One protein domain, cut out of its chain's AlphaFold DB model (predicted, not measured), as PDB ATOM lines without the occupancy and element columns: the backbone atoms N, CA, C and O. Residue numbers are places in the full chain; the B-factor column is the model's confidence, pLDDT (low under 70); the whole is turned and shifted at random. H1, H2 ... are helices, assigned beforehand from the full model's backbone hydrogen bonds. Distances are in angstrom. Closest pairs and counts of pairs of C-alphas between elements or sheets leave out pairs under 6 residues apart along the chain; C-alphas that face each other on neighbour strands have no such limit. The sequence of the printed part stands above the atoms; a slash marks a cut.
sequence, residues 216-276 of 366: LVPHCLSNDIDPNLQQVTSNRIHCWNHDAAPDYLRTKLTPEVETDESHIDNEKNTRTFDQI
ATOM      1  N   LEU A 216     -15.534  10.792 -17.295       85.75
ATOM      2  CA  LEU A 216     -15.995  10.407 -15.965       85.75
ATOM      3  C   LEU A 216     -17.025  11.427 -15.474       85.75
ATOM      4  O   LEU A 216     -16.742  12.623 -15.419       85.75
ATOM      5  N   VAL A 217     -18.221  10.952 -15.123       86.19
ATOM      6  CA  VAL A 217     -19.314  11.782 -14.599       86.19
ATOM      7  C   VAL A 217     -19.947  11.065 -13.404       86.19
ATOM      8  O   VAL A 217     -20.297   9.890 -13.539       86.19
ATOM      9  N   PRO A 218     -20.126  11.732 -12.247       87.12
ATOM     10  CA  PRO A 218     -20.904  11.184 -11.142       87.12
ATOM     11  C   PRO A 218     -22.313  10.803 -11.592       87.12
ATOM     12  O   PRO A 218     -23.025  11.623 -12.169       87.12
ATOM     13  N   HIS A 219     -22.734   9.573 -11.302       82.12
ATOM     14  CA  HIS A 219     -24.088   9.128 -11.637       82.12
ATOM     15  C   HIS A 219     -25.137   9.685 -10.666       82.12
ATOM     16  O   HIS A 219     -26.225  10.078 -11.073       82.12
ATOM     17  N   CYS A 220     -24.798   9.729  -9.379       84.69
ATOM     18  CA  CYS A 220     -25.641  10.260  -8.320       84.69
ATOM     19  C   CYS A 220     -24.747  10.871  -7.239       84.69
ATOM     20  O   CYS A 220     -23.659  10.353  -6.979       84.69
ATOM     21  N   LEU A 221     -25.205  11.962  -6.630       89.44
ATOM     22  CA  LEU A 221     -24.603  12.538  -5.434       89.44
ATOM     23  C   LEU A 221     -25.567  12.296  -4.273       89.44
ATOM     24  O   LEU A 221     -26.754  12.602  -4.389       89.44
ATOM     25  N   SER A 222     -25.070  11.739  -3.173       88.75
ATOM     26  CA  SER A 222     -25.855  11.472  -1.968       88.75
ATOM     27  C   SER A 222     -25.090  11.896  -0.719       88.75
ATOM     28  O   SER A 222     -23.865  11.813  -0.666       88.75
ATOM     29  N   ASN A 223     -25.836  12.342   0.291       89.62
ATOM     30  CA  ASN A 223     -25.314  12.603   1.635       89.62
ATOM     31  C   ASN A 223     -25.423  11.374   2.551       89.62
ATOM     32  O   ASN A 223     -24.990  11.429   3.700       89.62
ATOM     33  N   ASP A 224     -26.007  10.279   2.060       90.50
ATOM     34  CA  ASP A 224     -26.097   9.035   2.813       90.50
ATOM     35  C   ASP A 224     -24.725   8.367   2.895       90.50
ATOM     36  O   ASP A 224     -23.955   8.358   1.931       90.50
ATOM     37  N   ILE A 225     -24.428   7.799   4.065       89.69
ATOM     38  CA  ILE A 225     -23.180   7.073   4.283       89.69
ATOM     39  C   ILE A 225     -23.187   5.818   3.410       89.69
ATOM     40  O   ILE A 225     -24.080   4.977   3.530       89.69
ATOM     41  N   ASP A 226     -22.165   5.685   2.570       89.88
ATOM     42  CA  ASP A 226     -21.956   4.510   1.734       89.88
ATOM     43  C   ASP A 226     -20.889   3.600   2.378       89.88
ATOM     44  O   ASP A 226     -19.698   3.934   2.365       89.88
ATOM     45  N   PRO A 227     -21.279   2.437   2.939       90.25
ATOM     46  CA  PRO A 227     -20.340   1.535   3.600       90.25
ATOM     47  C   PRO A 227     -19.341   0.897   2.625       90.25
ATOM     48  O   PRO A 227     -18.221   0.575   3.026       90.25
ATOM     49  N   ASN A 228     -19.708   0.717   1.350       90.31
ATOM     50  CA  ASN A 228     -18.793   0.184   0.343       90.31
ATOM     51  C   ASN A 228     -17.708   1.219   0.032       90.31
ATOM     52  O   ASN A 228     -16.520   0.899   0.078       90.31
ATOM     53  N   LEU A 229     -18.117   2.475  -0.176       88.88
ATOM     54  CA  LEU A 229     -17.203   3.591  -0.403       88.88
ATOM     55  C   LEU A 229     -16.230   3.776   0.770       88.88
ATOM     56  O   LEU A 229     -15.026   3.948   0.562       88.88
ATOM     57  N   GLN A 230     -16.720   3.680   2.005       91.69
ATOM     58  CA  GLN A 230     -15.870   3.718   3.194       91.69
ATOM     59  C   GLN A 230     -14.843   2.587   3.192       91.69
ATOM     60  O   GLN A 230     -13.655   2.830   3.406       91.69
ATOM     61  N   GLN A 231     -15.269   1.360   2.896       91.69
ATOM     62  CA  GLN A 231     -14.375   0.209   2.875       91.69
ATOM     63  C   GLN A 231     -13.263   0.369   1.828       91.69
ATOM     64  O   GLN A 231     -12.085   0.223   2.161       91.69
ATOM     65  N   VAL A 232     -13.609   0.715   0.583       87.12
ATOM     66  CA  VAL A 232     -12.625   0.834  -0.510       87.12
ATOM     67  C   VAL A 232     -11.704   2.043  -0.342       87.12
ATOM     68  O   VAL A 232     -10.546   2.003  -0.750       87.12
ATOM     69  N   THR A 233     -12.175   3.112   0.308       86.56
ATOM     70  CA  THR A 233     -11.363   4.314   0.555       86.56
ATOM     71  C   THR A 233     -10.590   4.275   1.869       86.56
ATOM     72  O   THR A 233      -9.900   5.250   2.174       86.56
ATOM     73  N   SER A 234     -10.659   3.170   2.622       87.69
ATOM     74  CA  SER A 234     -10.059   3.038   3.958       87.69
ATOM     75  C   SER A 234     -10.568   4.113   4.931       87.69
ATOM     76  O   SER A 234      -9.790   4.766   5.619       87.69
ATOM     77  N   ASN A 235     -11.888   4.312   4.957       89.25
ATOM     78  CA  ASN A 235     -12.628   5.294   5.762       89.25
ATOM     79  C   ASN A 235     -12.281   6.767   5.486       89.25
ATOM     80  O   ASN A 235     -12.576   7.635   6.308       89.25
ATOM     81  N   ARG A 236     -11.687   7.079   4.328       88.19
ATOM     82  CA  ARG A 236     -11.399   8.472   3.941       88.19
ATOM     83  C   ARG A 236     -12.640   9.199   3.429       88.19
ATOM     84  O   ARG A 236     -12.823  10.370   3.746       88.19
ATOM     85  N   ILE A 237     -13.503   8.514   2.676       91.12
ATOM     86  CA  ILE A 237     -14.729   9.093   2.113       91.12
ATOM     87  C   ILE A 237     -15.937   8.372   2.703       91.12
ATOM     88  O   ILE A 237     -16.043   7.153   2.615       91.12
ATOM     89  N   HIS A 238     -16.844   9.140   3.309       89.56
ATOM     90  CA  HIS A 238     -18.036   8.610   3.979       89.56
ATOM     91  C   HIS A 238     -19.259   8.592   3.061       89.56
ATOM     92  O   HIS A 238     -20.064   7.670   3.117       89.56
ATOM     93  N   CYS A 239     -19.395   9.612   2.217       91.31
ATOM     94  CA  CYS A 239     -20.469   9.756   1.244       91.31
ATOM     95  C   CYS A 239     -19.936  10.487   0.006       91.31
ATOM     96  O   CYS A 239     -18.932  11.202   0.079       91.31
ATOM     97  N   TRP A 240     -20.597  10.298  -1.132       90.50
ATOM     98  CA  TRP A 240     -20.242  10.960  -2.384       90.50
ATOM     99  C   TRP A 240     -21.182  12.145  -2.633       90.50
ATOM    100  O   TRP A 240     -22.219  12.002  -3.281       90.50
ATOM    101  N   ASN A 241     -20.840  13.309  -2.078       90.25
ATOM    102  CA  ASN A 241     -21.687  14.505  -2.065       90.25
ATOM    103  C   ASN A 241     -21.101  15.667  -2.898       90.25
ATOM    104  O   ASN A 241     -20.090  15.522  -3.588       90.25
ATOM    105  N   HIS A 242     -21.755  16.832  -2.841       90.69
ATOM    106  CA  HIS A 242     -21.332  18.042  -3.559       90.69
ATOM    107  C   HIS A 242     -20.002  18.636  -3.075       90.69
ATOM    108  O   HIS A 242     -19.414  19.421  -3.815       90.69
ATOM    109  N   ASP A 243     -19.528  18.247  -1.892       88.75
ATOM    110  CA  ASP A 243     -18.258  18.717  -1.336       88.75
ATOM    111  C   ASP A 243     -17.107  17.791  -1.749       88.75
ATOM    112  O   ASP A 243     -16.058  18.251  -2.183       88.75
ATOM    113  N   ALA A 244     -17.318  16.472  -1.688       89.50
ATOM    114  CA  ALA A 244     -16.301  15.485  -2.032       89.50
ATOM    115  C   ALA A 244     -16.082  15.367  -3.549       89.50
ATOM    116  O   ALA A 244     -14.947  15.265  -4.013       89.50
ATOM    117  N   ALA A 245     -17.154  15.372  -4.349       90.62
ATOM    118  CA  ALA A 245     -17.042  15.093  -5.780       90.62
ATOM    119  C   ALA A 245     -16.103  16.060  -6.540       90.62
ATOM    120  O   ALA A 245     -15.305  15.568  -7.342       90.62
ATOM    121  N   PRO A 246     -16.130  17.391  -6.311       90.56
ATOM    122  CA  PRO A 246     -15.202  18.314  -6.964       90.56
ATOM    123  C   PRO A 246     -13.733  18.047  -6.631       90.56
ATOM    124  O   PRO A 246     -12.896  18.137  -7.526       90.56
ATOM    125  N   ASP A 247     -13.423  17.691  -5.384       89.62
ATOM    126  CA  ASP A 247     -12.048  17.461  -4.935       89.62
ATOM    127  C   ASP A 247     -11.455  16.192  -5.556       89.62
ATOM    128  O   ASP A 247     -10.330  16.206  -6.057       89.62
ATOM    129  N   TYR A 248     -12.229  15.105  -5.594       88.69
ATOM    130  CA  TYR A 248     -11.777  13.822  -6.139       88.69
ATOM    131  C   TYR A 248     -11.835  13.738  -7.671       88.69
ATOM    132  O   TYR A 248     -11.149  12.902  -8.258       88.69
ATOM    133  N   LEU A 249     -12.624  14.592  -8.331       90.94
ATOM    134  CA  LEU A 249     -12.663  14.708  -9.797       90.94
ATOM    135  C   LEU A 249     -11.851  15.891 -10.332       90.94
ATOM    136  O   LEU A 249     -11.905  16.196 -11.527       90.94
ATOM    137  N   ARG A 250     -11.094  16.573  -9.468       92.06
ATOM    138  CA  ARG A 250     -10.277  17.713  -9.861       92.06
ATOM    139  C   ARG A 250      -9.203  17.286 -10.864       92.06
ATOM    140  O   ARG A 250      -8.354  16.453 -10.575       92.06
ATOM    141  N   THR A 251      -9.197  17.944 -12.021       91.38
ATOM    142  CA  THR A 251      -8.150  17.809 -13.051       91.38
ATOM    143  C   THR A 251      -7.191  18.996 -13.090       91.38
ATOM    144  O   THR A 251      -6.173  18.944 -13.776       91.38
ATOM    145  N   LYS A 252      -7.509  20.076 -12.365       91.62
ATOM    146  CA  LYS A 252      -6.646  21.251 -12.257       91.62
ATOM    147  C   LYS A 252      -5.397  20.901 -11.450       91.62
ATOM    148  O   LYS A 252      -5.533  20.447 -10.308       91.62
ATOM    149  N   LEU A 253      -4.231  21.177 -12.028       89.38
ATOM    150  CA  LEU A 253      -2.922  20.969 -11.418       89.38
ATOM    151  C   LEU A 253      -2.781  21.732 -10.085       89.38
ATOM    152  O   LEU A 253      -3.580  22.612  -9.729       89.38
ATOM    153  N   THR A 254      -1.779  21.346  -9.301       90.94
ATOM    154  CA  THR A 254      -1.383  22.101  -8.109       90.94
ATOM    155  C   THR A 254      -0.711  23.411  -8.536       90.94
ATOM    156  O   THR A 254      -0.061  23.447  -9.577       90.94
ATOM    157  N   PRO A 255      -0.847  24.498  -7.756       91.44
ATOM    158  CA  PRO A 255      -0.348  25.820  -8.150       91.44
ATOM    159  C   PRO A 255       1.170  25.857  -8.386       91.44
ATOM    160  O   PRO A 255       1.645  26.618  -9.224       91.44
ATOM    161  N   GLU A 256       1.926  25.025  -7.668       93.06
ATOM    162  CA  GLU A 256       3.367  24.843  -7.872       93.06
ATOM    163  C   GLU A 256       3.657  24.281  -9.271       93.06
ATOM    164  O   GLU A 256       4.363  24.911 -10.051       93.06
ATOM    165  N   VAL A 257       2.997  23.180  -9.646       92.50
ATOM    166  CA  VAL A 257       3.167  22.550 -10.964       92.50
ATOM    167  C   VAL A 257       2.643  23.446 -12.093       92.50
ATOM    168  O   VAL A 257       3.250  23.496 -13.157       92.50
ATOM    169  N   GLU A 258       1.562  24.205 -11.875       92.75
ATOM    170  CA  GLU A 258       1.091  25.216 -12.843       92.75
ATOM    171  C   GLU A 258       2.150  26.298 -13.097       92.75
ATOM    172  O   GLU A 258       2.319  26.761 -14.228       92.75
ATOM    173  N   THR A 259       2.871  26.702 -12.048       93.69
ATOM    174  CA  THR A 259       3.947  27.694 -12.152       93.69
ATOM    175  C   THR A 259       5.137  27.120 -12.917       93.69
ATOM    176  O   THR A 259       5.663  27.792 -13.806       93.69
ATOM    177  N   ASP A 260       5.514  25.871 -12.637       94.06
ATOM    178  CA  ASP A 260       6.591  25.173 -13.343       94.06
ATOM    179  C   ASP A 260       6.265  24.978 -14.831       94.06
ATOM    180  O   ASP A 260       7.097  25.277 -15.691       94.06
ATOM    181  N   GLU A 261       5.042  24.548 -15.166       92.00
ATOM    182  CA  GLU A 261       4.599  24.437 -16.561       92.00
ATOM    183  C   GLU A 261       4.622  25.798 -17.264       92.00
ATOM    184  O   GLU A 261       5.141  25.909 -18.377       92.00
ATOM    185  N   SER A 262       4.145  26.858 -16.601       92.19
ATOM    186  CA  SER A 262       4.209  28.214 -17.151       92.19
ATOM    187  C   SER A 262       5.648  28.678 -17.377       92.19
ATOM    188  O   SER A 262       5.912  29.364 -18.367       92.19
ATOM    189  N   HIS A 263       6.576  28.334 -16.483       92.81
ATOM    190  CA  HIS A 263       7.990  28.652 -16.647       92.81
ATOM    191  C   HIS A 263       8.576  27.926 -17.865       92.81
ATOM    192  O   HIS A 263       9.200  28.562 -18.715       92.81
ATOM    193  N   ILE A 264       8.313  26.623 -17.999       91.00
ATOM    194  CA  ILE A 264       8.770  25.808 -19.136       91.00
ATOM    195  C   ILE A 264       8.204  26.343 -20.459       91.00
ATOM    196  O   ILE A 264       8.935  26.461 -21.446       91.00
ATOM    197  N   ASP A 265       6.923  26.714 -20.501       90.94
ATOM    198  CA  ASP A 265       6.311  27.296 -21.697       90.94
ATOM    199  C   ASP A 265       6.919  28.661 -22.055       90.94
ATOM    200  O   ASP A 265       7.168  28.938 -23.232       90.94
ATOM    201  N   ASN A 266       7.240  29.495 -21.063       92.25
ATOM    202  CA  ASN A 266       7.941  30.762 -21.285       92.25
ATOM    203  C   ASN A 266       9.360  30.544 -21.838       92.25
ATOM    204  O   ASN A 266       9.769  31.223 -22.787       92.25
ATOM    205  N   GLU A 267      10.104  29.570 -21.307       88.44
ATOM    206  CA  GLU A 267      11.429  29.196 -21.819       88.44
ATOM    207  C   GLU A 267      11.368  28.636 -23.244       88.44
ATOM    208  O   GLU A 267      12.242  28.903 -24.072       88.44
ATOM    209  N   LYS A 268      10.328  27.864 -23.557       85.44
ATOM    210  CA  LYS A 268      10.101  27.338 -24.903       85.44
ATOM    211  C   LYS A 268       9.793  28.463 -25.892       85.44
ATOM    212  O   LYS A 268      10.345  28.466 -26.989       85.44
ATOM    213  N   ASN A 269       8.948  29.420 -25.509       87.94
ATOM    214  CA  ASN A 269       8.524  30.526 -26.374       87.94
ATOM    215  C   ASN A 269       9.619  31.579 -26.603       87.94
ATOM    216  O   ASN A 269       9.579  32.302 -27.597       87.94
ATOM    217  N   THR A 270      10.604  31.670 -25.709       88.75
ATOM    218  CA  THR A 270      11.745  32.590 -25.850       88.75
ATOM    219  C   THR A 270      12.835  32.073 -26.791       88.75
ATOM    220  O   THR A 270      13.648  32.868 -27.266       88.75
ATOM    221  N   ARG A 271      12.860  30.771 -27.108       87.62
ATOM    222  CA  ARG A 271      13.857  30.170 -28.008       87.62
ATOM    223  C   ARG A 271      13.336  30.089 -29.439       87.62
ATOM    224  O   ARG A 271      12.219  29.645 -29.691       87.62
ATOM    225  N   THR A 272      14.173  30.453 -30.406       88.19
ATOM    226  CA  THR A 272      13.834  30.271 -31.825       88.19
ATOM    227  C   THR A 272      14.071  28.828 -32.275       88.19
ATOM    228  O   THR A 272      14.906  28.112 -31.718       88.19
ATOM    229  N   PHE A 273      13.372  28.395 -33.327       85.62
ATOM    230  CA  PHE A 273      13.521  27.047 -33.894       85.62
ATOM    231  C   PHE A 273      14.984  26.704 -34.241       85.62
ATOM    232  O   PHE A 273      15.458  25.607 -33.945       85.62
ATOM    233  N   ASP A 274      15.734  27.663 -34.792       89.12
ATOM    234  CA  ASP A 274      17.151  27.481 -35.126       89.12
ATOM    235  C   ASP A 274      18.042  27.324 -33.887       89.12
ATOM    236  O   ASP A 274      18.988  26.532 -33.901       89.12
ATOM    237  N   GLN A 275      17.750  28.054 -32.804       88.62
ATOM    238  CA  GLN A 275      18.462  27.912 -31.530       88.62
ATOM    239  C   GLN A 275      18.213  26.531 -30.915       88.62
ATOM    240  O   GLN A 275      19.165  25.883 -30.479       88.62
ATOM    241  N   ILE A 276      16.964  26.054 -30.950       89.25
ATOM    242  CA  ILE A 276      16.589  24.724 -30.451       89.25
ATOM    243  C   ILE A 276      17.316  23.632 -31.246       89.25
ATOM    244  O   ILE A 276      17.958  22.770 -30.651       89.25
TER     245      ILE A 276
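This is residues 216 to 276 of the 366 residues of the protein "Mediator of RNA polymerase II transcription subunit 8" of Onchocerca flexuosa (UniProt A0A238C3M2). A loose head of loop with two short helices, H1 and H2, stands at one end of a long rod, and the longest helix, H3, makes an arm at the other end with the small helix H4 at its tip. From its first residue the printed part runs as a stretch with no named element to H1, folds back through a long loop to H2, and then leaves the head for H3 and H4; residues 254 to 260, 262 to 267 and 269 to 275 stick out, and no helix packs on another. The printed part has 61 residues, with four named helices in the order H1, H2, H3, H4 and no named strand, and its class is all helix. It is extended, with a radius of gyration of the C-alphas of 19.9 A, and the C-alphas span 59 by 22 by 16 A.

Residues 216 to 226 come before H1, residues 227 to 232. A long link of 11 residues joins H1 to H2, residues 244 to 248, and the two helices are apart. A short link of 6 residues joins H2 to H3, residues 255 to 270, and these two are also apart. A tight link of 2 residues joins H3 to H4, residues 273 to 276, which are apart as well. H1 is apart from H3 and from H4, and H2 is apart from H4. In H1, H2 and H3 every O i to N i+4 pair is within hydrogen-bond range, while H4, with 4 residues, is too short for such a pair and has its one O i to N i+3 pair within range.

The printed part begins with C-alpha 216 at (-15.995, 10.407, -15.965). H1 runs from Pro 227, with its C-alpha at (-20.340, 1.535, 3.600), to Val 232. H2 runs from Ala 244 to Tyr 248. H3 runs from Pro 255, with its C-alpha at (-0.348, 25.820, -8.150), to Thr 270, and measures 22.5 A from first to last C-alpha over 16 residues. H4 runs from Phe 273 to Ile 276, whose C-alpha is at (16.589, 24.724, -30.451).

The two C-alphas farthest apart are those of Asp 224 and Asp 274, at 60.4 A. The first and last printed C-alphas, of Leu 216 and Ile 276, are 38.4 A apart. The printed part has no cut, and the link from H1 to H2 is long. The mean pLDDT of the printed part is 89.7, and no printed residue is under 70.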